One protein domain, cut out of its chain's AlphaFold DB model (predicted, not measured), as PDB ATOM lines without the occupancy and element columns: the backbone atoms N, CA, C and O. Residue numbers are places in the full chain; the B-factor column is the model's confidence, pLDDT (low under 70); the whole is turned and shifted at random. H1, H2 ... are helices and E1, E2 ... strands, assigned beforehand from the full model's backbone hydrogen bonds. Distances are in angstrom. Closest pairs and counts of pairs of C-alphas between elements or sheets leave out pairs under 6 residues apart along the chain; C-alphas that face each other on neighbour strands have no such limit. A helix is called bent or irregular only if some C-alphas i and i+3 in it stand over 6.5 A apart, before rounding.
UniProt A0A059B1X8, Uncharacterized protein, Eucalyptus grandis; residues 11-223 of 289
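Overview. This is residues 11 to 223 of the 289 residues of an uncharacterized protein of Eucalyptus grandis (UniProt A0A059B1X8). Two long helices, H3 and H5, lie side by side over one face of a parallel sheet, E3 E7 E1 E8, and the small sheet E2 E9 partly covers its other face. Where H3 and H5 begin there is a third, antiparallel sheet, E4 E5 E6, with H2 packed on it and residues 172 to 182 of H5 over the same face; H1 and H4 are short helices that touch H5 near its beginning. The printed part has 213 residues with five named helices and nine named strands, in the order E1 H1 E2 E3 H2 E4 E5 E6 H3 E7 H4 H5 E8 E9; the class is mixed, helices and strands. It is compact, with a radius of gyration of the C-alphas of 17.8 A and spans of 55 by 40 by 33 A.

Along the chain. Find C-alpha 11 at (3.092, 0.818, -35.199), where E1, residues 11 to 16, begins. Next come H1, 20 to 28, irregular with C-alphas 21 and 24 at 7.7 A, E2, 46 to 51, E3, 55 to 59, H2, 73 to 82, E4, 86 to 88, E5, 98 to 104, and E6, 107 to 112. From C-alpha 116 at (-2.120, 33.159, -38.000), H3 runs 40.2 A to residue 143. Then read E7, 150 to 157, 23.3 A; H4, 159 to 167; H5, 172 to 194, 33.1 A; E8, 199 to 205; and E9, 217 to 222, ending at (-6.512, -3.598, -20.086).

Arrangement. In the sheet E3 E7 E1 E8, look for N 56 and O 150 at 2.8 A, N 13 and O 153 at 2.8 A, and N 12 and O 200 at 2.8 A. H3 and H5 are on the same face, two layers, at heights of 9.4 A and 10.3 A over the sheet. They touch at C-alphas 136 and 191, 6.2 A, the same way at a shallow tilt of 12 degrees. E7, H4 H5, E8 form a split strand-helix-strand unit, E1 between its strands, with a right-handed crossover. The sheet E2 E9, with N 48 and O 218 at 2.8 A, makes a sandwich, two sheets face to face, with the first. E4 E5 E6 is a meander, antiparallel neighbours in turn; see N 88 and O 98, 2.9 A, and N 99 and O 111, 2.9 A. H5 runs across it, at 82 degrees to E6 on the local plane. H4 and H5, a helical hairpin, touch at C-alphas 163 and 173, 5.7 A. H1 touches H5 at C-alphas 22 and 174, 6.8 A. O i to N i+4 pairs are all within hydrogen-bond range in H2, H3 and H5, in 3 of 5 for H1 and 4 of 5 for H4.

Size, cuts and confidence. The C-alphas of Ser 92 and Ser 223, the two farthest apart, are 56.6 A apart. The printed part has no cut; its long links are H1 to E2, E3 to H2 and E8 to E9. The mean pLDDT of the printed part is 81.5, with 38 residues under 70, among them 62 to 70 and 207 to 216.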
ATOM      1  N   ALA A  11       4.051   0.211 -34.290       91.62
ATOM      2  CA  ALA A  11       3.092   0.818 -35.199       91.62
ATOM      3  C   ALA A  11       3.082   2.339 -35.012       91.62
ATOM      4  O   ALA A  11       2.938   2.826 -33.896       91.62
ATOM      5  N   PHE A  12       3.210   3.073 -36.113       92.50
ATOM      6  CA  PHE A  12       2.988   4.512 -36.191       92.50
ATOM      7  C   PHE A  12       1.592   4.756 -36.744       92.50
ATOM      8  O   PHE A  12       1.298   4.352 -37.868       92.50
ATOM      9  N   VAL A  13       0.735   5.400 -35.961       91.31
ATOM     10  CA  VAL A  13      -0.651   5.669 -36.322       91.31
ATOM     11  C   VAL A  13      -0.928   7.158 -36.205       91.31
ATOM     12  O   VAL A  13      -0.867   7.728 -35.118       91.31
ATOM     13  N   LEU A  14      -1.246   7.784 -37.334       91.00
ATOM     14  CA  LEU A  14      -1.545   9.209 -37.398       91.00
ATOM     15  C   LEU A  14      -2.967   9.434 -37.896       91.00
ATOM     16  O   LEU A  14      -3.328   8.994 -38.987       91.00
ATOM     17  N   GLU A  15      -3.753  10.156 -37.114       88.88
ATOM     18  CA  GLU A  15      -5.038  10.684 -37.546       88.88
ATOM     19  C   GLU A  15      -4.836  12.024 -38.262       88.88
ATOM     20  O   GLU A  15      -4.152  12.904 -37.756       88.88
ATOM     21  N   VAL A  16      -5.417  12.187 -39.450       88.06
ATOM     22  CA  VAL A  16      -5.378  13.434 -40.221       88.06
ATOM     23  C   VAL A  16      -6.804  13.877 -40.515       88.06
ATOM     24  O   VAL A  16      -7.575  13.143 -41.140       88.06
ATOM     25  N   THR A  17      -7.153  15.093 -40.100       85.94
ATOM     26  CA  THR A  17      -8.499  15.659 -40.277       85.94
ATOM     27  C   THR A  17      -8.511  16.801 -41.301       85.94
ATOM     28  O   THR A  17      -7.474  17.293 -41.748       85.94
ATOM     29  N   GLY A  18      -9.702  17.200 -41.765       81.56
ATOM     30  CA  GLY A  18      -9.863  18.305 -42.727       81.56
ATOM     31  C   GLY A  18      -9.532  17.957 -44.188       81.56
ATOM     32  O   GLY A  18      -9.556  18.829 -45.058       81.56
ATOM     33  N   VAL A  19      -9.281  16.684 -44.501       83.56
ATOM     34  CA  VAL A  19      -8.780  16.216 -45.813       83.56
ATOM     35  C   VAL A  19      -9.832  15.546 -46.707       83.56
ATOM     36  O   VAL A  19      -9.488  15.069 -47.783       83.56
ATOM     37  N   LYS A  20     -11.117  15.539 -46.322       81.38
ATOM     38  CA  LYS A  20     -12.200  14.843 -47.050       81.38
ATOM     39  C   LYS A  20     -12.236  15.157 -48.550       81.38
ATOM     40  O   LYS A  20     -12.181  14.249 -49.376       81.38
ATOM     41  N   ASP A  21     -12.255  16.441 -48.899       81.75
ATOM     42  CA  ASP A  21     -12.315  16.892 -50.301       81.75
ATOM     43  C   ASP A  21     -10.981  16.695 -51.039       81.75
ATOM     44  O   ASP A  21     -10.923  16.741 -52.263       81.75
ATOM     45  N   LEU A  22      -9.903  16.442 -50.292       83.56
ATOM     46  CA  LEU A  22      -8.543  16.249 -50.796       83.56
ATOM     47  C   LEU A  22      -8.158  14.765 -50.892       83.56
ATOM     48  O   LEU A  22      -7.032  14.436 -51.254       83.56
ATOM     49  N   LEU A  23      -9.082  13.849 -50.598       82.31
ATOM     50  CA  LEU A  23      -8.841  12.408 -50.598       82.31
ATOM     51  C   LEU A  23      -8.314  11.856 -51.944       82.31
ATOM     52  O   LEU A  23      -7.449  10.978 -51.914       82.31
ATOM     53  N   PRO A  24      -8.750  12.346 -53.128       83.44
ATOM     54  CA  PRO A  24      -8.146  11.950 -54.404       83.44
ATOM     55  C   PRO A  24      -6.674  12.373 -54.525       83.44
ATOM     56  O   PRO A  24      -5.838  11.605 -55.009       83.44
ATOM     57  N   LEU A  25      -6.345  13.578 -54.049       83.00
ATOM     58  CA  LEU A  25      -4.976  14.089 -54.037       83.00
ATOM     59  C   LEU A  25      -4.109  13.303 -53.047       83.00
ATOM     60  O   LEU A  25      -2.989  12.928 -53.380       83.00
ATOM     61  N   PHE A  26      -4.659  12.975 -51.875       81.62
ATOM     62  CA  PHE A  26      -4.002  12.128 -50.883       81.62
ATOM     63  C   PHE A  26      -3.624  10.775 -51.491       81.62
ATOM     64  O   PHE A  26      -2.462  10.393 -51.478       81.62
ATOM     65  N   LYS A  27      -4.592  10.086 -52.114       81.25
ATOM     66  CA  LYS A  27      -4.396   8.757 -52.715       81.25
ATOM     67  C   LYS A  27      -3.379   8.737 -53.853       81.25
ATOM     68  O   LYS A  27      -2.639   7.770 -53.982       81.25
ATOM     69  N   SER A  28      -3.365   9.773 -54.690       81.25
ATOM     70  CA  SER A  28      -2.446   9.856 -55.836       81.25
ATOM     71  C   SER A  28      -1.002  10.167 -55.440       81.25
ATOM     72  O   SER A  28      -0.099   9.881 -56.219       81.25
ATOM     73  N   ASN A  29      -0.783  10.703 -54.236       81.12
ATOM     74  CA  ASN A  29       0.536  11.037 -53.695       81.12
ATOM     75  C   ASN A  29       0.915  10.155 -52.490       81.12
ATOM     76  O   ASN A  29       1.782  10.521 -51.699       81.12
ATOM     77  N   LEU A  30       0.253   9.003 -52.335       72.25
ATOM     78  CA  LEU A  30       0.590   8.022 -51.309       72.25
ATOM     79  C   LEU A  30       1.962   7.390 -51.562       72.25
ATOM     80  O   LEU A  30       2.437   7.296 -52.694       72.25
ATOM     81  N   PHE A  31       2.561   6.891 -50.483       71.19
ATOM     82  CA  PHE A  31       3.809   6.139 -50.528       71.19
ATOM     83  C   PHE A  31       3.700   4.944 -51.482       71.19
ATOM     84  O   PHE A  31       2.677   4.263 -51.533       71.19
ATOM     85  N   THR A  32       4.779   4.647 -52.207       64.81
ATOM     86  CA  THR A  32       4.832   3.672 -53.313       64.81
ATOM     87  C   THR A  32       4.394   2.248 -52.938       64.81
ATOM     88  O   THR A  32       4.039   1.474 -53.821       64.81
ATOM     89  N   ASN A  33       4.384   1.912 -51.642       67.06
ATOM     90  CA  ASN A  33       3.975   0.612 -51.093       67.06
ATOM     91  C   ASN A  33       2.762   0.703 -50.141       67.06
ATOM     92  O   ASN A  33       2.527  -0.213 -49.354       67.06
ATOM     93  N   ALA A  34       2.007   1.805 -50.162       69.12
ATOM     94  CA  ALA A  34       0.852   1.981 -49.289       69.12
ATOM     95  C   ALA A  34      -0.387   1.259 -49.840       69.12
ATOM     96  O   ALA A  34      -0.766   1.421 -51.001       69.12
ATOM     97  N   PHE A  35      -1.065   0.502 -48.977       75.56
ATOM     98  CA  PHE A  35      -2.396  -0.027 -49.257       75.56
ATOM     99  C   PHE A  35      -3.451   0.941 -48.721       75.56
ATOM    100  O   PHE A  35      -3.316   1.462 -47.616       75.56
ATOM    101  N   THR A  36      -4.501   1.193 -49.501       77.12
ATOM    102  CA  THR A  36      -5.615   2.046 -49.073       77.12
ATOM    103  C   THR A  36      -6.891   1.239 -49.018       77.12
ATOM    104  O   THR A  36      -7.336   0.715 -50.039       77.12
ATOM    105  N   GLU A  37      -7.530   1.224 -47.856       76.31
ATOM    106  CA  GLU A  37      -8.819   0.576 -47.665       76.31
ATOM    107  C   GLU A  37      -9.833   1.562 -47.095       76.31
ATOM    108  O   GLU A  37      -9.507   2.421 -46.277       76.31
ATOM    109  N   LYS A  38     -11.084   1.453 -47.547       73.81
ATOM    110  CA  LYS A  38     -12.190   2.184 -46.936       73.81
ATOM    111  C   LYS A  38     -12.736   1.336 -45.794       73.81
ATOM    112  O   LYS A  38     -13.413   0.344 -46.045       73.81
ATOM    113  N   VAL A  39     -12.492   1.759 -44.561       65.94
ATOM    114  CA  VAL A  39     -13.082   1.119 -43.383       65.94
ATOM    115  C   VAL A  39     -14.513   1.630 -43.215       65.94
ATOM    116  O   VAL A  39     -14.742   2.832 -43.086       65.94
ATOM    117  N   ILE A  40     -15.488   0.723 -43.268       60.88
ATOM    118  CA  ILE A  40     -16.889   1.014 -42.945       60.88
ATOM    119  C   ILE A  40     -17.116   0.519 -41.518       60.88
ATOM    120  O   ILE A  40     -17.371  -0.666 -41.308       60.88
ATOM    121  N   SER A  41     -16.987   1.410 -40.539       54.41
ATOM    122  CA  SER A  41     -17.311   1.095 -39.145       54.41
ATOM    123  C   SER A  41     -18.778   1.405 -38.852       54.41
ATOM    124  O   SER A  41     -19.313   2.410 -39.309       54.41
ATOM    125  N   GLY A  42     -19.432   0.548 -38.061       53.81
ATOM    126  CA  GLY A  42     -20.756   0.821 -37.476       53.81
ATOM    127  C   GLY A  42     -20.708   1.712 -36.224       53.81
ATOM    128  O   GLY A  42     -21.717   1.854 -35.542       53.81
ATOM    129  N   SER A  43     -19.528   2.248 -35.904       58.06
ATOM    130  CA  SER A  43     -19.198   3.123 -34.778       58.06
ATOM    131  C   SER A  43     -18.275   4.225 -35.295       58.06
ATOM    132  O   SER A  43     -17.396   3.938 -36.110       58.06
ATOM    133  N   ASP A  44     -18.435   5.448 -34.791       63.38
ATOM    134  CA  ASP A  44     -17.579   6.588 -35.150       63.38
ATOM    135  C   ASP A  44     -16.172   6.498 -34.529       63.38
ATOM    136  O   ASP A  44     -15.280   7.251 -34.909       63.38
ATOM    137  N   LYS A  45     -15.954   5.559 -33.594       67.06
ATOM    138  CA  LYS A  45     -14.664   5.325 -32.924       67.06
ATOM    139  C   LYS A  45     -14.176   3.893 -33.096       67.06
ATOM    140  O   LYS A  45     -14.971   2.947 -33.068       67.06
ATOM    141  N   ALA A  46     -12.860   3.745 -33.215       70.38
ATOM    142  CA  ALA A  46     -12.153   2.473 -33.171       70.38
ATOM    143  C   ALA A  46     -11.453   2.315 -31.812       70.38
ATOM    144  O   ALA A  46     -10.616   3.132 -31.435       70.38
ATOM    145  N   GLU A  47     -11.802   1.257 -31.079       74.88
ATOM    146  CA  GLU A  47     -11.191   0.928 -29.788       74.88
ATOM    147  C   GLU A  47      -9.939   0.061 -30.001       74.88
ATOM    148  O   GLU A  47     -10.002  -1.008 -30.613       74.88
ATOM    149  N   ILE A  48      -8.801   0.505 -29.468       77.38
ATOM    150  CA  ILE A  48      -7.543  -0.238 -29.403       77.38
ATOM    151  C   ILE A  48      -7.305  -0.626 -27.945       77.38
ATOM    152  O   ILE A  48      -7.108   0.232 -27.088       77.38
ATOM    153  N   ARG A  49      -7.276  -1.930 -27.664       78.94
ATOM    154  CA  ARG A  49      -6.977  -2.455 -26.325       78.94
ATOM    155  C   ARG A  49      -5.513  -2.848 -26.223       78.94
ATOM    156  O   ARG A  49      -5.077  -3.755 -26.934       78.94
ATOM    157  N   LEU A  50      -4.773  -2.190 -25.334       77.06
ATOM    158  CA  LEU A  50      -3.362  -2.475 -25.082       77.06
ATOM    159  C   LEU A  50      -3.169  -3.235 -23.758       77.06
ATOM    160  O   LEU A  50      -3.706  -2.828 -22.725       77.06
ATOM    161  N   PRO A  51      -2.386  -4.326 -23.748       75.31
ATOM    162  CA  PRO A  51      -1.971  -4.981 -22.511       75.31
ATOM    163  C   PRO A  51      -0.901  -4.144 -21.788       75.31
ATOM    164  O   PRO A  51       0.186  -3.947 -22.328       75.31
ATOM    165  N   GLU A  52      -1.177  -3.710 -20.553       69.94
ATOM    166  CA  GLU A  52      -0.284  -2.830 -19.762       69.94
ATOM    167  C   GLU A  52       1.144  -3.372 -19.592       69.94
ATOM    168  O   GLU A  52       2.104  -2.611 -19.546       69.94
ATOM    169  N   GLU A  53       1.302  -4.692 -19.498       70.69
ATOM    170  CA  GLU A  53       2.603  -5.310 -19.219       70.69
ATOM    171  C   GLU A  53       3.463  -5.551 -20.472       70.69
ATOM    172  O   GLU A  53       4.657  -5.844 -20.351       70.69
ATOM    173  N   GLU A  54       2.869  -5.462 -21.667       74.44
ATOM    174  CA  GLU A  54       3.483  -5.905 -22.928       74.44
ATOM    175  C   GLU A  54       3.544  -4.803 -24.003       74.44
ATOM    176  O   GLU A  54       4.313  -4.952 -24.955       74.44
ATOM    177  N   ALA A  55       2.780  -3.709 -23.867       82.50
ATOM    178  CA  ALA A  55       2.702  -2.636 -24.857       82.50
ATOM    179  C   ALA A  55       2.865  -1.233 -24.245       82.50
ATOM    180  O   ALA A  55       2.357  -0.947 -23.164       82.50
ATOM    181  N   LEU A  56       3.539  -0.348 -24.976       85.00
ATOM    182  CA  LEU A  56       3.736   1.059 -24.651       85.00
ATOM    183  C   LEU A  56       2.994   1.943 -25.649       85.00
ATOM    184  O   LEU A  56       3.032   1.700 -26.855       85.00
ATOM    185  N   LEU A  57       2.353   2.987 -25.135       86.06
ATOM    186  CA  LEU A  57       1.751   4.050 -25.930       86.06
ATOM    187  C   LEU A  57       2.677   5.268 -25.900       86.06
ATOM    188  O   LEU A  57       2.998   5.770 -24.826       86.06
ATOM    189  N   VAL A  58       3.068   5.751 -27.074       86.56
ATOM    190  CA  VAL A  58       3.825   6.990 -27.256       86.56
ATOM    191  C   VAL A  58       2.913   7.987 -27.958       86.56
ATOM    192  O   VAL A  58       2.540   7.781 -29.111       86.56
ATOM    193  N   SER A  59       2.525   9.052 -27.260       87.06
ATOM    194  CA  SER A  59       1.693  10.108 -27.839       87.06
ATOM    195  C   SER A  59       2.566  11.177 -28.494       87.06
ATOM    196  O   SER A  59       3.470  11.716 -27.861       87.06
ATOM    197  N   LEU A  60       2.281  11.501 -29.753       85.00
ATOM    198  CA  LEU A  60       2.897  12.614 -30.479       85.00
ATOM    199  C   LEU A  60       2.275  13.957 -30.087       85.00
ATOM    200  O   LEU A  60       2.940  14.981 -30.187       85.00
ATOM    201  N   ASP A  61       1.028  13.927 -29.613       78.31
ATOM    202  CA  ASP A  61       0.238  15.114 -29.263       78.31
ATOM    203  C   ASP A  61       0.504  15.583 -27.825       78.31
ATOM    204  O   ASP A  61      -0.137  16.510 -27.332       78.31
ATOM    205  N   GLU A  62       1.401  14.905 -27.102       64.88
ATOM    206  CA  GLU A  62       1.736  15.289 -25.738       64.88
ATOM    207  C   GLU A  62       2.503  16.618 -25.755       64.88
ATOM    208  O   GLU A  62       3.607  16.655 -26.319       64.88
ATOM    209  N   PRO A  63       1.971  17.677 -25.110       52.84
ATOM    210  CA  PRO A  63       2.595  18.986 -25.115       52.84
ATOM    211  C   PRO A  63       3.958  18.881 -24.432       52.84
ATOM    212  O   PRO A  63       4.074  18.865 -23.207       52.84
ATOM    213  N   SER A  64       5.020  18.812 -25.226       47.97
ATOM    214  CA  SER A  64       6.320  19.254 -24.761       47.97
ATOM    215  C   SER A  64       6.220  20.727 -24.417       47.97
ATOM    216  O   SER A  64       5.469  21.494 -25.022       47.97
ATOM    217  N   ALA A  65       7.018  21.143 -23.440       41.50
ATOM    218  CA  ALA A  65       7.116  22.531 -23.006       41.50
ATOM    219  C   ALA A  65       7.435  23.538 -24.147       41.50
ATOM    220  O   ALA A  65       7.423  24.741 -23.900       41.50
ATOM    221  N   SER A  66       7.697  23.064 -25.374       47.00
ATOM    222  CA  SER A  66       7.969  23.821 -26.600       47.00
ATOM    223  C   SER A  66       6.801  23.948 -27.601       47.00
ATOM    224  O   SER A  66       6.940  24.632 -28.606       47.00
ATOM    225  N   ASP A  67       5.641  23.319 -27.398       54.47
ATOM    226  CA  ASP A  67       4.795  22.972 -28.561       54.47
ATOM    227  C   ASP A  67       3.923  24.064 -29.202       54.47
ATOM    228  O   ASP A  67       3.324  23.805 -30.231       54.47
ATOM    229  N   PHE A  68       3.886  25.301 -28.703       49.00
ATOM    230  CA  PHE A  68       3.261  26.406 -29.468       49.00
ATOM    231  C   PHE A  68       3.775  27.787 -29.049       49.00
ATOM    232  O   PHE A  68       3.896  28.693 -29.870       49.00
ATOM    233  N   ALA A  69       4.121  27.950 -27.769       51.38
ATOM    234  CA  ALA A  69       4.611  29.213 -27.217       51.38
ATOM    235  C   ALA A  69       6.098  29.500 -27.516       51.38
ATOM    236  O   ALA A  69       6.549  30.614 -27.255       51.38
ATOM    237  N   SER A  70       6.860  28.531 -28.046       61.81
ATOM    238  CA  SER A  70       8.290  28.697 -28.351       61.81
ATOM    239  C   SER A  70       8.626  28.695 -29.837       61.81
ATOM    240  O   SER A  70       9.812  28.639 -30.163       61.81
ATOM    241  N   LEU A  71       7.619  28.767 -30.721       79.44
ATOM    242  CA  LEU A  71       7.857  28.831 -32.159       79.44
ATOM    243  C   LEU A  71       8.809  29.999 -32.441       79.44
ATOM    244  O   LEU A  71       8.488  31.155 -32.156       79.44
ATOM    245  N   SER A  72      10.000  29.694 -32.941       88.50
ATOM    246  CA  SER A  72      11.056  30.684 -33.152       88.50
ATOM    247  C   SER A  72      11.531  30.682 -34.596       88.50
ATOM    248  O   SER A  72      11.460  29.673 -35.295       88.50
ATOM    249  N   ASP A  73      12.065  31.816 -35.044       91.31
ATOM    250  CA  ASP A  73      12.601  31.951 -36.399       91.31
ATOM    251  C   ASP A  73      13.723  30.936 -36.701       91.31
ATOM    252  O   ASP A  73      13.828  30.436 -37.822       91.31
ATOM    253  N   ASP A  74      14.527  30.578 -35.694       91.44
ATOM    254  CA  ASP A  74      15.561  29.538 -35.793       91.44
ATOM    255  C   ASP A  74      14.954  28.142 -35.995       91.44
ATOM    256  O   ASP A  74      15.406  27.374 -36.847       91.44
ATOM    257  N   GLU A  75      13.898  27.816 -35.253       91.25
ATOM    258  CA  GLU A  75      13.202  26.536 -35.358       91.25
ATOM    259  C   GLU A  75      12.508  26.377 -36.717       91.25
ATOM    260  O   GLU A  75      12.662  25.345 -37.377       91.25
ATOM    261  N   ILE A  76      11.846  27.437 -37.194       93.81
ATOM    262  CA  ILE A  76      11.261  27.491 -38.539       93.81
ATOM    263  C   ILE A  76      12.360  27.335 -39.594       93.81
ATOM    264  O   ILE A  76      12.204  26.555 -40.533       93.81
ATOM    265  N   GLY A  77      13.499  28.016 -39.433       94.31
ATOM    266  CA  GLY A  77      14.642  27.902 -40.341       94.31
ATOM    267  C   GLY A  77      15.231  26.489 -40.400       94.31
ATOM    268  O   GLY A  77      15.526  25.978 -41.488       94.31
ATOM    269  N   LYS A  78      15.351  25.815 -39.251       94.88
ATOM    270  CA  LYS A  78      15.788  24.411 -39.159       94.88
ATOM    271  C   LYS A  78      14.791  23.469 -39.822       94.88
ATOM    272  O   LYS A  78      15.209  22.594 -40.581       94.88
ATOM    273  N   PHE A  79      13.495  23.656 -39.578       94.62
ATOM    274  CA  PHE A  79      12.442  22.870 -40.220       94.62
ATOM    275  C   PHE A  79      12.433  23.070 -41.741       94.62
ATOM    276  O   PHE A  79      12.435  22.094 -42.493       94.62
ATOM    277  N   ALA A  80      12.524  24.320 -42.205       95.12
ATOM    278  CA  ALA A  80      12.617  24.665 -43.620       95.12
ATOM    279  C   ALA A  80      13.799  23.955 -44.284       95.12
ATOM    280  O   ALA A  80      13.626  23.258 -45.282       95.12
ATOM    281  N   SER A  81      14.983  24.067 -43.678       95.88
ATOM    282  CA  SER A  81      16.209  23.431 -44.164       95.88
ATOM    283  C   SER A  81      16.073  21.910 -44.207       95.88
ATOM    284  O   SER A  81      16.433  21.283 -45.204       95.88
ATOM    285  N   TRP A  82      15.494  21.311 -43.161       94.62
ATOM    286  CA  TRP A  82      15.228  19.876 -43.114       94.62
ATOM    287  C   TRP A  82      14.304  19.444 -44.252       94.62
ATOM    288  O   TRP A  82      14.586  18.439 -44.892       94.62
ATOM    289  N   MET A  83      13.285  20.229 -44.596       94.06
ATOM    290  CA  MET A  83      12.381  19.967 -45.722       94.06
ATOM    291  C   MET A  83      12.967  20.308 -47.105       94.06
ATOM    292  O   MET A  83      12.336  20.017 -48.122       94.06
ATOM    293  N   GLY A  84      14.181  20.868 -47.176       93.19
ATOM    294  CA  GLY A  84      14.787  21.355 -48.423       93.19
ATOM    295  C   GLY A  84      14.181  22.670 -48.931       93.19
ATOM    296  O   GLY A  84      14.301  22.993 -50.112       93.19
ATOM    297  N   GLY A  85      13.485  23.390 -48.054       94.50
ATOM    298  CA  GLY A  85      12.957  24.727 -48.270       94.50
ATOM    299  C   GLY A  85      13.878  25.820 -47.729       94.50
ATOM    300  O   GLY A  85      15.050  25.594 -47.426       94.50
ATOM    301  N   SER A  86      13.329  27.022 -47.598       95.12
ATOM    302  CA  SER A  86      14.035  28.193 -47.076       95.12
ATOM    303  C   SER A  86      13.115  29.052 -46.226       95.12
ATOM    304  O   SER A  86      11.940  29.197 -46.557       95.12
ATOM    305  N   TYR A  87      13.668  29.667 -45.184       95.31
ATOM    306  CA  TYR A  87      12.986  30.679 -44.387       95.31
ATOM    307  C   TYR A  87      13.765  31.990 -44.455       95.31
ATOM    308  O   TYR A  87      14.968  32.010 -44.190       95.31
ATOM    309  N   VAL A  88      13.090  33.069 -44.842       93.75
ATOM    310  CA  VAL A  88      13.662  34.416 -44.905       93.75
ATOM    311  C   VAL A  88      13.043  35.234 -43.785       93.75
ATOM    312  O   VAL A  88      11.871  35.592 -43.851       93.75
ATOM    313  N   THR A  89      13.834  35.514 -42.751       89.44
ATOM    314  CA  THR A  89      13.412  36.319 -41.601       89.44
ATOM    315  C   THR A  89      13.194  37.772 -42.001       89.44
ATOM    316  O   THR A  89      14.012  38.349 -42.724       89.44
ATOM    317  N   ASP A  90      12.147  38.390 -41.463       82.81
ATOM    318  CA  ASP A  90      12.020  39.844 -41.482       82.81
ATOM    319  C   ASP A  90      12.967  40.434 -40.423       82.81
ATOM    320  O   ASP A  90      12.978  40.007 -39.270       82.81
ATOM    321  N   MET A  91      13.796  41.403 -40.814       74.94
ATOM    322  CA  MET A  91      14.758  42.054 -39.913       74.94
ATOM    323  C   MET A  91      14.080  42.978 -38.890       74.94
ATOM    324  O   MET A  91      14.741  43.449 -37.965       74.94
ATOM    325  N   SER A  92      12.793  43.290 -39.077       74.69
ATOM    326  CA  SER A  92      12.055  44.237 -38.240       74.69
ATOM    327  C   SER A  92      11.351  43.587 -37.046       74.69
ATOM    328  O   SER A  92      11.352  44.170 -35.963       74.69
ATOM    329  N   GLU A  93      10.782  42.389 -37.211       77.50
ATOM    330  CA  GLU A  93      10.005  41.702 -36.176       77.50
ATOM    331  C   GLU A  93      10.094  40.174 -36.312       77.50
ATOM    332  O   GLU A  93      10.054  39.625 -37.414       77.50
ATOM    333  N   SER A  94      10.157  39.481 -35.169       82.50
ATOM    334  CA  SER A  94      10.159  38.015 -35.110       82.50
ATOM    335  C   SER A  94       8.879  37.417 -35.693       82.50
ATOM    336  O   SER A  94       7.800  37.984 -35.505       82.50
ATOM    337  N   LEU A  95       8.979  36.233 -36.309       84.69
ATOM    338  CA  LEU A  95       7.838  35.475 -36.849       84.69
ATOM    339  C   LEU A  95       7.038  36.209 -37.937       84.69
ATOM    340  O   LEU A  95       5.859  35.925 -38.142       84.69
ATOM    341  N   LYS A  96       7.657  37.139 -38.668       88.81
ATOM    342  CA  LYS A  96       7.053  37.776 -39.854       88.81
ATOM    343  C   LYS A  96       7.700  37.374 -41.177       88.81
ATOM    344  O   LYS A  96       7.338  37.915 -42.218       88.81
ATOM    345  N   GLY A  97       8.626  36.420 -41.146       91.00
ATOM    346  CA  GLY A  97       9.325  35.960 -42.336       91.00
ATOM    347  C   GLY A  97       8.451  35.194 -43.335       91.00
ATOM    348  O   GLY A  97       7.309  34.812 -43.058       91.00
ATOM    349  N   GLU A  98       9.035  34.930 -44.503       94.88
ATOM    350  CA  GLU A  98       8.454  34.085 -45.549       94.88
ATOM    351  C   GLU A  98       9.131  32.711 -45.556       94.88
ATOM    352  O   GLU A  98      10.357  32.592 -45.610       94.88
ATOM    353  N   LEU A  99       8.313  31.662 -45.512       94.81
ATOM    354  CA  LEU A  99       8.727  30.268 -45.552       94.81
ATOM    355  C   LEU A  99       8.332  29.651 -46.891       94.81
ATOM    356  O   LEU A  99       7.165  29.686 -47.267       94.81
ATOM    357  N   THR A 100       9.282  29.034 -47.591       95.38
ATOM    358  CA  THR A 100       9.047  28.458 -48.919       95.38
ATOM    359  C   THR A 100       9.460  26.990 -48.981       95.38
ATOM    360  O   THR A 100      10.600  26.655 -48.660       95.38
ATOM    361  N   PHE A 101       8.575  26.121 -49.482       94.94
ATOM    362  CA  PHE A 101       8.845  24.697 -49.717       94.94
ATOM    363  C   PHE A 101       8.795  24.327 -51.202       94.94
ATOM    364  O   PHE A 101       7.910  24.803 -51.919       94.94
ATOM    365  N   PRO A 102       9.680  23.438 -51.685       92.38
ATOM    366  CA  PRO A 102       9.547  22.841 -53.007       92.38
ATOM    367  C   PRO A 102       8.455  21.758 -53.010       92.38
ATOM    368  O   PRO A 102       8.465  20.858 -52.177       92.38
ATOM    369  N   LEU A 103       7.543  21.803 -53.984       86.56
ATOM    370  CA  LEU A 103       6.463  20.812 -54.152       86.56
ATOM    371  C   LEU A 103       6.731  19.806 -55.290       86.56
ATOM    372  O   LEU A 103       5.890  18.961 -55.585       86.56
ATOM    373  N   GLY A 104       7.880  19.916 -55.964       80.56
ATOM    374  CA  GLY A 104       8.202  19.164 -57.181       80.56
ATOM    375  C   GLY A 104       7.792  19.891 -58.470       80.56
ATOM    376  O   GLY A 104       7.005  20.837 -58.457       80.56
ATOM    377  N   ASN A 105       8.373  19.486 -59.607       78.31
ATOM    378  CA  ASN A 105       8.129  20.084 -60.934       78.31
ATOM    379  C   ASN A 105       8.299  21.618 -60.982       78.31
ATOM    380  O   ASN A 105       7.580  22.313 -61.694       78.31
ATOM    381  N   GLY A 106       9.222  22.161 -60.180       79.12
ATOM    382  CA  GLY A 106       9.472  23.603 -60.076       79.12
ATOM    383  C   GLY A 106       8.413  24.400 -59.302       79.12
ATOM    384  O   GLY A 106       8.601  25.598 -59.096       79.12
ATOM    385  N   ARG A 107       7.329  23.763 -58.835       88.44
ATOM    386  CA  ARG A 107       6.306  24.402 -57.997       88.44
ATOM    387  C   ARG A 107       6.827  24.622 -56.581       88.44
ATOM    388  O   ARG A 107       7.625  23.833 -56.066       88.44
ATOM    389  N   LYS A 108       6.335  25.683 -55.946       91.81
ATOM    390  CA  LYS A 108       6.664  26.051 -54.570       91.81
ATOM    391  C   LYS A 108       5.401  26.432 -53.806       91.81
ATOM    392  O   LYS A 108       4.466  26.952 -54.412       91.81
ATOM    393  N   MET A 109       5.405  26.180 -52.504       92.25
ATOM    394  CA  MET A 109       4.438  26.718 -51.550       92.25
ATOM    395  C   MET A 109       5.133  27.802 -50.741       92.25
ATOM    396  O   MET A 109       6.207  27.532 -50.208       92.25
ATOM    397  N   SER A 110       4.531  28.984 -50.645       92.88
ATOM    398  CA  SER A 110       4.995  30.053 -49.758       92.88
ATOM    399  C   SER A 110       3.974  30.279 -48.652       92.88
ATOM    400  O   SER A 110       2.782  30.423 -48.922       92.88
ATOM    401  N   LEU A 111       4.459  30.338 -47.419       92.62
ATOM    402  CA  LEU A 111       3.703  30.623 -46.210       92.62
ATOM    403  C   LEU A 111       4.269  31.880 -45.563       92.62
ATOM    404  O   LEU A 111       5.484  32.057 -45.471       92.62
ATOM    405  N   HIS A 112       3.382  32.753 -45.116       92.38
ATOM    406  CA  HIS A 112       3.741  34.027 -44.516       92.38
ATOM    407  C   HIS A 112       3.502  33.928 -43.019       92.38
ATOM    408  O   HIS A 112       2.357  33.871 -42.581       92.38
ATOM    409  N   MET A 113       4.570  33.955 -42.220       91.81
ATOM    410  CA  MET A 113       4.447  33.800 -40.766       91.81
ATOM    411  C   MET A 113       3.693  34.975 -40.117       91.81
ATOM    412  O   MET A 113       3.174  34.862 -39.016       91.81
ATOM    413  N   SER A 114       3.497  36.089 -40.824       88.94
ATOM    414  CA  SER A 114       2.582  37.146 -40.380       88.94
ATOM    415  C   SER A 114       1.110  36.705 -40.300       88.94
ATOM    416  O   SER A 114       0.338  37.322 -39.564       88.94
ATOM    417  N   LYS A 115       0.703  35.644 -41.010       89.88
ATOM    418  CA  LYS A 115      -0.656  35.087 -40.966       89.88
ATOM    419  C   LYS A 115      -0.779  34.036 -39.865       89.88
ATOM    420  O   LYS A 115       0.093  33.184 -39.708       89.88
ATOM    421  N   GLU A 116      -1.877  34.084 -39.114       87.62
ATOM    422  CA  GLU A 116      -2.120  33.159 -38.000       87.62
ATOM    423  C   GLU A 116      -2.290  31.714 -38.485       87.62
ATOM    424  O   GLU A 116      -1.570  30.849 -37.993       87.62
ATOM    425  N   ALA A 117      -3.118  31.444 -39.503       87.88
ATOM    426  CA  ALA A 117      -3.244  30.088 -40.048       87.88
ATOM    427  C   ALA A 117      -1.923  29.493 -40.549       87.88
ATOM    428  O   ALA A 117      -1.677  28.305 -40.345       87.88
ATOM    429  N   ASP A 118      -1.062  30.299 -41.179       91.19
ATOM    430  CA  ASP A 118       0.242  29.830 -41.664       91.19
ATOM    431  C   ASP A 118       1.152  29.453 -40.487       91.19
ATOM    432  O   ASP A 118       1.811  28.413 -40.528       91.19
ATOM    433  N   ARG A 119       1.150  30.255 -39.410       89.75
ATOM    434  CA  ARG A 119       1.889  29.946 -38.175       89.75
ATOM    435  C   ARG A 119       1.361  28.706 -37.480       89.75
ATOM    436  O   ARG A 119       2.160  27.863 -37.089       89.75
ATOM    437  N   GLN A 120       0.046  28.579 -37.342       89.75
ATOM    438  CA  GLN A 120      -0.572  27.418 -36.704       89.75
ATOM    439  C   GLN A 120      -0.283  26.139 -37.480       89.75
ATOM    440  O   GLN A 120       0.156  25.157 -36.892       89.75
ATOM    441  N   TYR A 121      -0.431  26.172 -38.805       91.44
ATOM    442  CA  TYR A 121      -0.112  25.036 -39.661       91.44
ATOM    443  C   TYR A 121       1.356  24.595 -39.532       91.44
ATOM    444  O   TYR A 121       1.635  23.402 -39.396       91.44
ATOM    445  N   ILE A 122       2.299  25.545 -39.541       92.75
ATOM    446  CA  ILE A 122       3.724  25.242 -39.352       92.75
ATOM    447  C   ILE A 122       4.029  24.758 -37.939       92.75
ATOM    448  O   ILE A 122       4.793  23.806 -37.795       92.75
ATOM    449  N   GLY A 123       3.402  25.348 -36.921       90.69
ATOM    450  CA  GLY A 123       3.483  24.876 -35.541       90.69
ATOM    451  C   GLY A 123       3.091  23.412 -35.428       90.69
ATOM    452  O   GLY A 123       3.900  22.602 -34.987       90.69
ATOM    453  N   SER A 124       1.925  23.036 -35.960       90.56
ATOM    454  CA  SER A 124       1.470  21.643 -35.972       90.56
ATOM    455  C   SER A 124       2.455  20.699 -36.676       90.56
ATOM    456  O   SER A 124       2.664  19.576 -36.216       90.56
ATOM    457  N   LEU A 125       3.077  21.117 -37.788       93.38
ATOM    458  CA  LEU A 125       4.074  20.289 -38.486       93.38
ATOM    459  C   LEU A 125       5.357  20.112 -37.669       93.38
ATOM    460  O   LEU A 125       5.900  19.008 -37.613       93.38
ATOM    461  N   ILE A 126       5.846  21.185 -37.050       92.75
ATOM    462  CA  ILE A 126       7.051  21.149 -36.218       92.75
ATOM    463  C   ILE A 126       6.810  20.268 -34.990       92.75
ATOM    464  O   ILE A 126       7.613  19.369 -34.734       92.75
ATOM    465  N   SER A 127       5.678  20.439 -34.300       90.25
ATOM    466  CA  SER A 127       5.287  19.593 -33.169       90.25
ATOM    467  C   SER A 127       5.188  18.122 -33.563       90.25
ATOM    468  O   SER A 127       5.723  17.268 -32.861       90.25
ATOM    469  N   LEU A 128       4.616  17.809 -34.729       91.94
ATOM    470  CA  LEU A 128       4.583  16.437 -35.242       91.94
ATOM    471  C   LEU A 128       5.996  15.858 -35.425       91.94
ATOM    472  O   LEU A 128       6.269  14.733 -35.006       91.94
ATOM    473  N   VAL A 129       6.915  16.612 -36.036       92.88
ATOM    474  CA  VAL A 129       8.312  16.174 -36.221       92.88
ATOM    475  C   VAL A 129       9.021  15.997 -34.880       92.88
ATOM    476  O   VAL A 129       9.775  15.040 -34.704       92.88
ATOM    477  N   HIS A 130       8.780  16.889 -33.924       91.56
ATOM    478  CA  HIS A 130       9.318  16.785 -32.573       91.56
ATOM    479  C   HIS A 130       8.779  15.567 -31.828       91.56
ATOM    480  O   HIS A 130       9.567  14.833 -31.233       91.56
ATOM    481  N   GLY A 131       7.479  15.291 -31.929       91.12
ATOM    482  CA  GLY A 131       6.871  14.071 -31.411       91.12
ATOM    483  C   GLY A 131       7.520  12.822 -32.009       91.12
ATOM    484  O   GLY A 131       7.881  11.903 -31.277       91.12
ATOM    485  N   VAL A 132       7.749  12.799 -33.325       93.50
ATOM    486  CA  VAL A 132       8.390  11.660 -34.005       93.50
ATOM    487  C   VAL A 132       9.835  11.468 -33.546       93.50
ATOM    488  O   VAL A 132      10.251  10.338 -33.292       93.50
ATOM    489  N   ARG A 133      10.607  12.552 -33.400       93.31
ATOM    490  CA  ARG A 133      11.974  12.479 -32.857       93.31
ATOM    491  C   ARG A 133      11.977  11.958 -31.425       93.31
ATOM    492  O   ARG A 133      12.742  11.054 -31.123       93.31
ATOM    493  N   ARG A 134      11.058  12.440 -30.587       91.56
ATOM    494  CA  ARG A 134      10.889  11.944 -29.216       91.56
ATOM    495  C   ARG A 134      10.567  10.450 -29.196       91.56
ATOM    496  O   ARG A 134      11.168   9.715 -28.425       91.56
ATOM    497  N   ALA A 135       9.667   9.991 -30.067       91.56
ATOM    498  CA  ALA A 135       9.332   8.575 -30.188       91.56
ATOM    499  C   ALA A 135      10.544   7.728 -30.610       91.56
ATOM    500  O   ALA A 135      10.771   6.659 -30.048       91.56
ATOM    501  N   LYS A 136      11.360   8.231 -31.544       93.12
ATOM    502  CA  LYS A 136      12.641   7.614 -31.909       93.12
ATOM    503  C   LYS A 136      13.587   7.519 -30.707       93.12
ATOM    504  O   LYS A 136      14.142   6.451 -30.471       93.12
ATOM    505  N   ASP A 137      13.769   8.605 -29.964       91.06
ATOM    506  CA  ASP A 137      14.689   8.637 -28.823       91.06
ATOM    507  C   ASP A 137      14.228   7.666 -27.717       91.06
ATOM    508  O   ASP A 137      15.018   6.880 -27.199       91.06
ATOM    509  N   MET A 138      12.917   7.611 -27.443       89.31
ATOM    510  CA  MET A 138      12.329   6.626 -26.525       89.31
ATOM    511  C   MET A 138      12.557   5.181 -26.990       89.31
ATOM    512  O   MET A 138      12.859   4.312 -26.173       89.31
ATOM    513  N   HIS A 139      12.442   4.906 -28.292       90.81
ATOM    514  CA  HIS A 139      12.739   3.580 -28.834       90.81
ATOM    515  C   HIS A 139      14.196   3.177 -28.609       90.81
ATOM    516  O   HIS A 139      14.470   2.032 -28.241       90.81
ATOM    517  N   GLU A 140      15.138   4.103 -28.809       87.44
ATOM    518  CA  GLU A 140      16.556   3.848 -28.552       87.44
ATOM    519  C   GLU A 140      16.780   3.439 -27.090       87.44
ATOM    520  O   GLU A 140      17.447   2.426 -26.846       87.44
ATOM    521  N   ASP A 141      16.134   4.119 -26.141       85.31
ATOM    522  CA  ASP A 141      16.173   3.768 -24.718       85.31
ATOM    523  C   ASP A 141      15.562   2.381 -24.441       85.31
ATOM    524  O   ASP A 141      16.172   1.542 -23.765       85.31
ATOM    525  N   PHE A 142      14.385   2.077 -25.003       82.75
ATOM    526  CA  PHE A 142      13.731   0.773 -24.819       82.75
ATOM    527  C   PHE A 142      14.512  -0.378 -25.454       82.75
ATOM    528  O   PHE A 142      14.545  -1.485 -24.913       82.75
ATOM    529  N   SER A 143      15.179  -0.130 -26.581       80.81
ATOM    530  CA  SER A 143      15.960  -1.141 -27.298       80.81
ATOM    531  C   SER A 143      17.141  -1.678 -26.473       80.81
ATOM    532  O   SER A 143      17.546  -2.835 -26.659       80.81
ATOM    533  N   GLN A 144      17.650  -0.861 -25.539       78.06
ATOM    534  CA  GLN A 144      18.724  -1.196 -24.600       78.06
ATOM    535  C   GLN A 144      18.218  -1.897 -23.329       78.06
ATOM    536  O   GLN A 144      19.013  -2.468 -22.579       78.06
ATOM    537  N   GLY A 145      16.906  -1.887 -23.082       74.06
ATOM    538  CA  GLY A 145      16.284  -2.507 -21.919       74.06
ATOM    539  C   GLY A 145      16.194  -4.036 -21.991       74.06
ATOM    540  O   GLY A 145      16.212  -4.659 -23.053       74.06
ATOM    541  N   THR A 146      16.033  -4.673 -20.824       69.19
ATOM    542  CA  THR A 146      15.839  -6.132 -20.703       69.19
ATOM    543  C   THR A 146      14.490  -6.595 -21.269       69.19
ATOM    544  O   THR A 146      14.346  -7.748 -21.677       69.19
ATOM    545  N   ARG A 147      13.486  -5.709 -21.289       73.00
ATOM    546  CA  ARG A 147      12.171  -5.947 -21.900       73.00
ATOM    547  C   ARG A 147      12.059  -5.144 -23.190       73.00
ATOM    548  O   ARG A 147      12.413  -3.974 -23.209       73.00
ATOM    549  N   ARG A 148      11.517  -5.775 -24.235       75.81
ATOM    550  CA  ARG A 148      11.211  -5.155 -25.534       75.81
ATOM    551  C   ARG A 148       9.698  -5.160 -25.762       75.81
ATOM    552  O   ARG A 148       9.194  -6.139 -26.336       75.81
ATOM    553  N   PRO A 149       8.980  -4.159 -25.229       83.12
ATOM    554  CA  PRO A 149       7.535  -4.073 -25.379       83.12
ATOM    555  C   PRO A 149       7.147  -3.827 -26.841       83.12
ATOM    556  O   PRO A 149       7.979  -3.456 -27.668       83.12
ATOM    557  N   ALA A 150       5.882  -4.075 -27.165       87.56
ATOM    558  CA  ALA A 150       5.291  -3.538 -28.382       87.56
ATOM    559  C   ALA A 150       5.092  -2.023 -28.224       87.56
ATOM    560  O   ALA A 150       4.769  -1.557 -27.137       87.56
ATOM    561  N   GLU A 151       5.267  -1.256 -29.288       90.75
ATOM    562  CA  GLU A 151       5.215   0.204 -29.262       90.75
ATOM    563  C   GLU A 151       4.116   0.698 -30.204       90.75
ATOM    564  O   GLU A 151       4.106   0.396 -31.398       90.75
ATOM    565  N   LEU A 152       3.170   1.463 -29.668       91.00
ATOM    566  CA  LEU A 152       2.168   2.177 -30.445       91.00
ATOM    567  C   LEU A 152       2.476   3.669 -30.372       91.00
ATOM    568  O   LEU A 152       2.266   4.293 -29.337       91.00
ATOM    569  N   ILE A 153       2.946   4.237 -31.477       92.56
ATOM    570  CA  ILE A 153       3.115   5.678 -31.639       92.56
ATOM    571  C   ILE A 153       1.811   6.224 -32.214       92.56
ATOM    572  O   ILE A 153       1.400   5.812 -33.297       92.56
ATOM    573  N   LYS A 154       1.155   7.134 -31.499       90.75
ATOM    574  CA  LYS A 154      -0.143   7.700 -31.871       90.75
ATOM    575  C   LYS A 154      -0.059   9.221 -31.943       90.75
ATOM    576  O   LYS A 154       0.468   9.829 -31.021       90.75
ATOM    577  N   GLY A 155      -0.640   9.833 -32.972       88.38
ATOM    578  CA  GLY A 155      -0.844  11.284 -33.011       88.38
ATOM    579  C   GLY A 155      -2.051  11.717 -33.829       88.38
ATOM    580  O   GLY A 155      -2.674  10.902 -34.519       88.38
ATOM    581  N   CYS A 156      -2.322  13.016 -33.797       87.06
ATOM    582  CA  CYS A 156      -3.369  13.693 -34.540       87.06
ATOM    583  C   CYS A 156      -2.808  14.933 -35.247       87.06
ATOM    584  O   CYS A 156      -1.993  15.678 -34.707       87.06
ATOM    585  N   PHE A 157      -3.251  15.167 -36.478       88.81
ATOM    586  CA  PHE A 157      -2.902  16.341 -37.260       88.81
ATOM    587  C   PHE A 157      -4.156  16.983 -37.856       88.81
ATOM    588  O   PHE A 157      -4.804  16.433 -38.751       88.81
ATOM    589  N   ASP A 158      -4.470  18.188 -37.397       87.19
ATOM    590  CA  ASP A 158      -5.617  18.988 -37.833       87.19
ATOM    591  C   ASP A 158      -5.217  20.269 -38.587       87.19
ATOM    592  O   ASP A 158      -6.083  20.993 -39.080       87.19
ATOM    593  N   GLY A 159      -3.919  20.515 -38.793       87.69
ATOM    594  CA  GLY A 159      -3.415  21.734 -39.437       87.69
ATOM    595  C   GLY A 159      -3.948  21.985 -40.859       87.69
ATOM    596  O   GLY A 159      -4.014  23.131 -41.301       87.69
ATOM    597  N   ILE A 160      -4.395  20.950 -41.588       88.62
ATOM    598  CA  ILE A 160      -5.039  21.134 -42.905       88.62
ATOM    599  C   ILE A 160      -6.378  21.871 -42.779       88.62
ATOM    600  O   ILE A 160      -6.736  22.656 -43.660       88.62
ATOM    601  N   LYS A 161      -7.117  21.636 -41.692       86.00
ATOM    602  CA  LYS A 161      -8.386  22.315 -41.417       86.00
ATOM    603  C   LYS A 161      -8.163  23.817 -41.239       86.00
ATOM    604  O   LYS A 161      -8.866  24.603 -41.866       86.00
ATOM    605  N   VAL A 162      -7.123  24.194 -40.495       85.19
ATOM    606  CA  VAL A 162      -6.736  25.596 -40.264       85.19
ATOM    607  C   VAL A 162      -6.450  26.324 -41.584       85.19
ATOM    608  O   VAL A 162      -6.966  27.417 -41.820       85.19
ATOM    609  N   LEU A 163      -5.710  25.689 -42.505       85.81
ATOM    610  CA  LEU A 163      -5.444  26.264 -43.832       85.81
ATOM    611  C   LEU A 163      -6.714  26.450 -44.678       85.81
ATOM    612  O   LEU A 163      -6.791  27.390 -45.471       85.81
ATOM    613  N   LYS A 164      -7.706  25.562 -44.539       83.19
ATOM    614  CA  LYS A 164      -8.983  25.668 -45.264       83.19
ATOM    615  C   LYS A 164      -9.860  26.802 -44.740       83.19
ATOM    616  O   LYS A 164     -10.485  27.491 -45.542       83.19
ATOM    617  N   GLU A 165      -9.931  26.965 -43.423       75.94
ATOM    618  CA  GLU A 165     -10.878  27.874 -42.769       75.94
ATOM    619  C   GLU A 165     -10.500  29.351 -42.927       75.94
ATOM    620  O   GLU A 165     -11.386  30.173 -43.154       75.94
ATOM    621  N   GLU A 166      -9.210  29.706 -42.879       65.94
ATOM    622  CA  GLU A 166      -8.801  31.117 -42.969       65.94
ATOM    623  C   GLU A 166      -8.567  31.627 -44.394       65.94
ATOM    624  O   GLU A 166      -8.740  32.819 -44.646       65.94
ATOM    625  N   GLN A 167      -8.135  30.779 -45.339       59.62
ATOM    626  CA  GLN A 167      -7.532  31.311 -46.568       59.62
ATOM    627  C   GLN A 167      -8.431  31.363 -47.795       59.62
ATOM    628  O   GLN A 167      -8.056  32.069 -48.727       59.62
ATOM    629  N   GLY A 168      -9.585  30.684 -47.840       55.25
ATOM    630  CA  GLY A 168     -10.580  30.788 -48.930       55.25
ATOM    631  C   GLY A 168     -10.062  30.570 -50.367       55.25
ATOM    632  O   GLY A 168     -10.821  30.698 -51.324       55.25
ATOM    633  N   THR A 169      -8.774  30.265 -50.532       57.09
ATOM    634  CA  THR A 169      -8.048  30.282 -51.796       57.09
ATOM    635  C   THR A 169      -7.902  28.843 -52.246       57.09
ATOM    636  O   THR A 169      -7.246  28.024 -51.593       57.09
ATOM    637  N   GLU A 170      -8.548  28.539 -53.364       62.53
ATOM    638  CA  GLU A 170      -8.492  27.243 -54.023       62.53
ATOM    639  C   GLU A 170      -7.018  26.847 -54.250       62.53
ATOM    640  O   GLU A 170      -6.237  27.594 -54.839       62.53
ATOM    641  N   GLY A 171      -6.603  25.702 -53.697       77.62
ATOM    642  CA  GLY A 171      -5.256  25.149 -53.879       77.62
ATOM    643  C   GLY A 171      -4.252  25.338 -52.732       77.62
ATOM    644  O   GLY A 171      -3.274  24.594 -52.702       77.62
ATOM    645  N   VAL A 172      -4.456  26.226 -51.746       85.38
ATOM    646  CA  VAL A 172      -3.501  26.323 -50.609       85.38
ATOM    647  C   VAL A 172      -3.548  25.068 -49.740       85.38
ATOM    648  O   VAL A 172      -2.509  24.502 -49.412       85.38
ATOM    649  N   ALA A 173      -4.748  24.573 -49.427       87.88
ATOM    650  CA  ALA A 173      -4.911  23.334 -48.666       87.88
ATOM    651  C   ALA A 173      -4.362  22.105 -49.420       87.88
ATOM    652  O   ALA A 173      -3.861  21.176 -48.794       87.88
ATOM    653  N   GLU A 174      -4.400  22.110 -50.758       89.44
ATOM    654  CA  GLU A 174      -3.764  21.072 -51.581       89.44
ATOM    655  C   GLU A 174      -2.242  21.110 -51.450       89.44
ATOM    656  O   GLU A 174      -1.609  20.080 -51.237       89.44
ATOM    657  N   GLN A 175      -1.649  22.303 -51.542       90.88
ATOM    658  CA  GLN A 175      -0.212  22.486 -51.358       90.88
ATOM    659  C   GLN A 175       0.212  22.120 -49.932       90.88
ATOM    660  O   GLN A 175       1.197  21.406 -49.754       90.88
ATOM    661  N   GLY A 176      -0.575  22.517 -48.928       91.56
ATOM    662  CA  GLY A 176      -0.366  22.131 -47.534       91.56
ATOM    663  C   GLY A 176      -0.466  20.621 -47.334       91.56
ATOM    664  O   GLY A 176       0.318  20.035 -46.590       91.56
ATOM    665  N   LEU A 177      -1.357  19.936 -48.050       91.38
ATOM    666  CA  LEU A 177      -1.389  18.480 -48.003       91.38
ATOM    667  C   LEU A 177      -0.106  17.862 -48.577       91.38
ATOM    668  O   LEU A 177       0.418  16.908 -48.007       91.38
ATOM    669  N   LEU A 178       0.426  18.409 -49.671       92.25
ATOM    670  CA  LEU A 178       1.686  17.933 -50.248       92.25
ATOM    671  C   LEU A 178       2.871  18.147 -49.294       92.25
ATOM    672  O   LEU A 178       3.705  17.254 -49.153       92.25
ATOM    673  N   VAL A 179       2.926  19.288 -48.600       93.94
ATOM    674  CA  VAL A 179       3.948  19.545 -47.570       93.94
ATOM    675  C   VAL A 179       3.793  18.583 -46.390       93.94
ATOM    676  O   VAL A 179       4.797  18.041 -45.920       93.94
ATOM    677  N   LEU A 180       2.561  18.295 -45.953       93.88
ATOM    678  CA  LEU A 180       2.299  17.290 -44.920       93.88
ATOM    679  C   LEU A 180       2.789  15.908 -45.365       93.88
ATOM    680  O   LEU A 180       3.537  15.275 -44.632       93.88
ATOM    681  N   LEU A 181       2.440  15.451 -46.568       92.06
ATOM    682  CA  LEU A 181       2.878  14.148 -47.086       92.06
ATOM    683  C   LEU A 181       4.407  14.046 -47.179       92.06
ATOM    684  O   LEU A 181       4.981  13.035 -46.775       92.06
ATOM    685  N   ALA A 182       5.078  15.104 -47.642       92.50
ATOM    686  CA  ALA A 182       6.537  15.162 -47.665       92.50
ATOM    687  C   ALA A 182       7.142  15.119 -46.249       92.50
ATOM    688  O   ALA A 182       8.151  14.446 -46.028       92.50
ATOM    689  N   THR A 183       6.504  15.793 -45.288       94.62
ATOM    690  CA  THR A 183       6.898  15.769 -43.872       94.62
ATOM    691  C   THR A 183       6.744  14.363 -43.300       94.62
ATOM    692  O   THR A 183       7.680  13.836 -42.707       94.62
ATOM    693  N   LEU A 184       5.601  13.714 -43.543       93.56
ATOM    694  CA  LEU A 184       5.325  12.343 -43.115       93.56
ATOM    695  C   LEU A 184       6.296  11.340 -43.721       93.56
ATOM    696  O   LEU A 184       6.742  10.454 -43.002       93.56
ATOM    697  N   SER A 185       6.662  11.499 -44.995       91.88
ATOM    698  CA  SER A 185       7.675  10.658 -45.638       91.88
ATOM    699  C   SER A 185       8.977  10.682 -44.854       91.88
ATOM    700  O   SER A 185       9.450   9.643 -44.412       91.88
ATOM    701  N   ARG A 186       9.525  11.880 -44.624       93.81
ATOM    702  CA  ARG A 186      10.813  12.034 -43.943       93.81
ATOM    703  C   ARG A 186      10.738  11.609 -42.481       93.81
ATOM    704  O   ARG A 186      11.673  11.001 -41.974       93.81
ATOM    705  N   SER A 187       9.638  11.916 -41.798       94.19
ATOM    706  CA  SER A 187       9.397  11.462 -40.427       94.19
ATOM    707  C   SER A 187       9.320   9.938 -40.339       94.19
ATOM    708  O   SER A 187       9.899   9.344 -39.433       94.19
ATOM    709  N   TYR A 188       8.650   9.289 -41.291       92.25
ATOM    710  CA  TYR A 188       8.577   7.834 -41.342       92.25
ATOM    711  C   TYR A 188       9.926   7.210 -41.706       92.25
ATOM    712  O   TYR A 188      10.270   6.201 -41.108       92.25
ATOM    713  N   ASP A 189      10.728   7.829 -42.577       92.81
ATOM    714  CA  ASP A 189      12.095   7.375 -42.870       92.81
ATOM    715  C   ASP A 189      12.970   7.365 -41.601       92.81
ATOM    716  O   ASP A 189      13.689   6.395 -41.356       92.81
ATOM    717  N   LEU A 190      12.854   8.394 -40.744       94.00
ATOM    718  CA  LEU A 190      13.547   8.441 -39.446       94.00
ATOM    719  C   LEU A 190      13.150   7.267 -38.541       94.00
ATOM    720  O   LEU A 190      14.006   6.653 -37.902       94.00
ATOM    721  N   LEU A 191      11.854   6.953 -38.481       93.31
ATOM    722  CA  LEU A 191      11.366   5.803 -37.722       93.31
ATOM    723  C   LEU A 191      11.811   4.490 -38.376       93.31
ATOM    724  O   LEU A 191      12.267   3.577 -37.701       93.31
ATOM    725  N   GLN A 192      11.742   4.374 -39.695       91.75
ATOM    726  CA  GLN A 192      12.146   3.167 -40.401       91.75
ATOM    727  C   GLN A 192      13.625   2.846 -40.157       91.75
ATOM    728  O   GLN A 192      13.965   1.679 -39.952       91.75
ATOM    729  N   GLU A 193      14.488   3.861 -40.128       93.06
ATOM    730  CA  GLU A 193      15.898   3.717 -39.765       93.06
ATOM    731  C   GLU A 193      16.059   3.250 -38.310       93.06
ATOM    732  O   GLU A 193      16.703   2.227 -38.062       93.06
ATOM    733  N   ALA A 194      15.416   3.936 -37.357       92.00
ATOM    734  CA  ALA A 194      15.516   3.623 -35.930       92.00
ATOM    735  C   ALA A 194      15.034   2.198 -35.600       92.00
ATOM    736  O   ALA A 194      15.712   1.446 -34.899       92.00
ATOM    737  N   TYR A 195      13.906   1.792 -36.184       90.69
ATOM    738  CA  TYR A 195      13.288   0.483 -35.979       90.69
ATOM    739  C   TYR A 195      13.827  -0.593 -36.939       90.69
ATOM    740  O   TYR A 195      13.294  -1.703 -36.985       90.69
ATOM    741  N   LYS A 196      14.873  -0.306 -37.732       89.75
ATOM    742  CA  LYS A 196      15.499  -1.248 -38.688       89.75
ATOM    743  C   LYS A 196      14.498  -1.873 -39.670       89.75
ATOM    744  O   LYS A 196      14.593  -3.051 -40.016       89.75
ATOM    745  N   GLY A 197      13.506  -1.093 -40.089       85.44
ATOM    746  CA  GLY A 197      12.414  -1.534 -40.956       85.44
ATOM    747  C   GLY A 197      11.309  -2.338 -40.262       85.44
ATOM    748  O   GLY A 197      10.376  -2.763 -40.935       85.44
ATOM    749  N   GLN A 198      11.368  -2.541 -38.942       87.88
ATOM    750  CA  GLN A 198      10.369  -3.292 -38.168       87.88
ATOM    751  C   GLN A 198       9.264  -2.392 -37.588       87.88
ATOM    752  O   GLN A 198       8.887  -2.528 -36.423       87.88
ATOM    753  N   ILE A 199       8.718  -1.491 -38.408       89.94
ATOM    754  CA  ILE A 199       7.619  -0.593 -38.036       89.94
ATOM    755  C   ILE A 199       6.570  -0.518 -39.147       89.94
ATOM    756  O   ILE A 199       6.908  -0.482 -40.328       89.94
ATOM    757  N   VAL A 200       5.290  -0.464 -38.780       89.81
ATOM    758  CA  VAL A 200       4.177  -0.263 -39.726       89.81
ATOM    759  C   VAL A 200       3.615   1.144 -39.582       89.81
ATOM    760  O   VAL A 200       3.348   1.579 -38.469       89.81
ATOM    761  N   GLY A 201       3.418   1.845 -40.699       89.75
ATOM    762  CA  GLY A 201       2.722   3.132 -40.736       89.75
ATOM    763  C   GLY A 201       1.247   2.969 -41.105       89.75
ATOM    764  O   GLY A 201       0.919   2.282 -42.071       89.75
ATOM    765  N   VAL A 202       0.361   3.623 -40.360       88.94
ATOM    766  CA  VAL A 202      -1.080   3.694 -40.615       88.94
ATOM    767  C   VAL A 202      -1.497   5.159 -40.566       88.94
ATOM    768  O   VAL A 202      -1.230   5.854 -39.590       88.94
ATOM    769  N   ILE A 203      -2.167   5.631 -41.615       87.94
ATOM    770  CA  ILE A 203      -2.744   6.976 -41.642       87.94
ATOM    771  C   ILE A 203      -4.257   6.841 -41.711       87.94
ATOM    772  O   ILE A 203      -4.796   6.226 -42.632       87.94
ATOM    773  N   LEU A 204      -4.932   7.422 -40.727       86.25
ATOM    774  CA  LEU A 204      -6.380   7.455 -40.631       86.25
ATOM    775  C   LEU A 204      -6.864   8.819 -41.098       86.25
ATOM    776  O   LEU A 204      -6.399   9.848 -40.622       86.25
ATOM    777  N   LEU A 205      -7.798   8.826 -42.042       83.75
ATOM    778  CA  LEU A 205      -8.385  10.053 -42.567       83.75
ATOM    779  C   LEU A 205      -9.743  10.251 -41.886       83.75
ATOM    780  O   LEU A 205     -10.689   9.520 -42.184       83.75
ATOM    781  N   GLY A 206      -9.806  11.197 -40.951       70.31
ATOM    782  CA  GLY A 206     -10.992  11.488 -40.142       70.31
ATOM    783  C   GLY A 206     -11.878  12.588 -40.740       70.31
ATOM    784  O   GLY A 206     -11.391  13.511 -41.405       70.31
ATOM    785  N   ASP A 207     -13.188  12.504 -40.484       65.31
ATOM    786  CA  ASP A 207     -14.145  13.586 -40.755       65.31
ATOM    787  C   ASP A 207     -14.195  14.548 -39.554       65.31
ATOM    788  O   ASP A 207     -14.124  14.128 -38.405       65.31
ATOM    789  N   ALA A 208     -14.350  15.850 -39.811       50.94
ATOM    790  CA  ALA A 208     -14.221  16.935 -38.825       50.94
ATOM    791  C   ALA A 208     -15.318  16.999 -37.728       50.94
ATOM    792  O   ALA A 208     -15.483  18.045 -37.098       50.94
ATOM    793  N   ALA A 209     -16.101  15.934 -37.526       43.28
ATOM    794  CA  ALA A 209     -17.289  15.927 -36.671       43.28
ATOM    795  C   ALA A 209     -17.064  15.407 -35.240       43.28
ATOM    796  O   ALA A 209     -18.017  15.400 -34.463       43.28
ATOM    797  N   SER A 210     -15.847  15.018 -34.851       41.62
ATOM    798  CA  SER A 210     -15.532  14.823 -33.437       41.62
ATOM    799  C   SER A 210     -14.919  16.106 -32.869       41.62
ATOM    800  O   SER A 210     -13.896  16.617 -33.315       41.62
ATOM    801  N   SER A 211     -15.626  16.691 -31.907       37.22
ATOM    802  CA  SER A 211     -15.166  17.777 -31.040       37.22
ATOM    803  C   SER A 211     -13.732  17.549 -30.543       37.22
ATOM    804  O   SER A 211     -13.365  16.405 -30.300       37.22
ATOM    805  N   GLN A 212     -12.985  18.648 -30.354       40.12
ATOM    806  CA  GLN A 212     -11.559  18.842 -29.985       40.12
ATOM    807  C   GLN A 212     -10.850  17.849 -29.027       40.12
ATOM    808  O   GLN A 212      -9.661  18.012 -28.781       40.12
ATOM    809  N   SER A 213     -11.519  16.839 -28.478       45.97
ATOM    810  CA  SER A 213     -10.955  15.831 -27.577       45.97
ATOM    811  C   SER A 213     -11.220  14.377 -27.995       45.97
ATOM    812  O   SER A 213     -10.720  13.468 -27.340       45.97
ATOM    813  N   ASP A 214     -12.011  14.130 -29.042       54.28
ATOM    814  CA  ASP A 214     -12.440  12.784 -29.432       54.28
ATOM    815  C   ASP A 214     -11.640  12.280 -30.639       54.28
ATOM    816  O   ASP A 214     -12.103  12.283 -31.780       54.28
ATOM    817  N   SER A 215     -10.414  11.842 -30.356       63.31
ATOM    818  CA  SER A 215      -9.603  11.030 -31.269       63.31
ATOM    819  C   SER A 215     -10.423   9.842 -31.785       63.31
ATOM    820  O   SER A 215     -11.065   9.142 -30.996       63.31
ATOM    821  N   LEU A 216     -10.357   9.564 -33.090       64.62
ATOM    822  CA  LEU A 216     -11.039   8.426 -33.725       64.62
ATOM    823  C   LEU A 216     -10.547   7.095 -33.132       64.62
ATOM    824  O   LEU A 216     -11.279   6.105 -33.096       64.62
ATOM    825  N   LEU A 217      -9.322   7.093 -32.603       70.00
ATOM    826  CA  LEU A 217      -8.738   5.984 -31.859       70.00
ATOM    827  C   LEU A 217      -8.879   6.164 -30.348       70.00
ATOM    828  O   LEU A 217      -8.165   6.977 -29.752       70.00
ATOM    829  N   ASP A 218      -9.718   5.359 -29.712       74.19
ATOM    830  CA  ASP A 218      -9.719   5.245 -28.255       74.19
ATOM    831  C   ASP A 218      -8.731   4.150 -27.844       74.19
ATOM    832  O   ASP A 218      -8.833   3.021 -28.321       74.19
ATOM    833  N   VAL A 219      -7.740   4.484 -27.017       73.31
ATOM    834  CA  VAL A 219      -6.724   3.522 -26.570       73.31
ATOM    835  C   VAL A 219      -6.960   3.233 -25.101       73.31
ATOM    836  O   VAL A 219      -6.688   4.073 -24.246       73.31
ATOM    837  N   THR A 220      -7.444   2.032 -24.805       76.31
ATOM    838  CA  THR A 220      -7.698   1.587 -23.438       76.31
ATOM    839  C   THR A 220      -6.650   0.571 -23.014       76.31
ATOM    840  O   THR A 220      -6.343  -0.395 -23.717       76.31
ATOM    841  N   PHE A 221      -6.079   0.791 -21.836       72.62
ATOM    842  CA  PHE A 221      -5.218  -0.188 -21.197       72.62
ATOM    843  C   PHE A 221      -6.078  -1.227 -20.487       72.62
ATOM    844  O   PHE A 221      -6.993  -0.893 -19.733       72.62
ATOM    845  N   THR A 222      -5.809  -2.501 -20.748       68.62
ATOM    846  CA  THR A 222      -6.512  -3.598 -20.086       68.62
ATOM    847  C   THR A 222      -5.561  -4.326 -19.152       68.62
ATOM    848  O   THR A 222      -4.584  -4.928 -19.610       68.62
ATOM    849  N   SER A 223      -5.882  -4.336 -17.858       56.34
ATOM    850  CA  SER A 223      -5.304  -5.290 -16.917       56.34
ATOM    851  C   SER A 223      -5.879  -6.672 -17.224       56.34
ATOM    852  O   SER A 223      -7.087  -6.870 -17.381       56.34
TER     853      SER A 223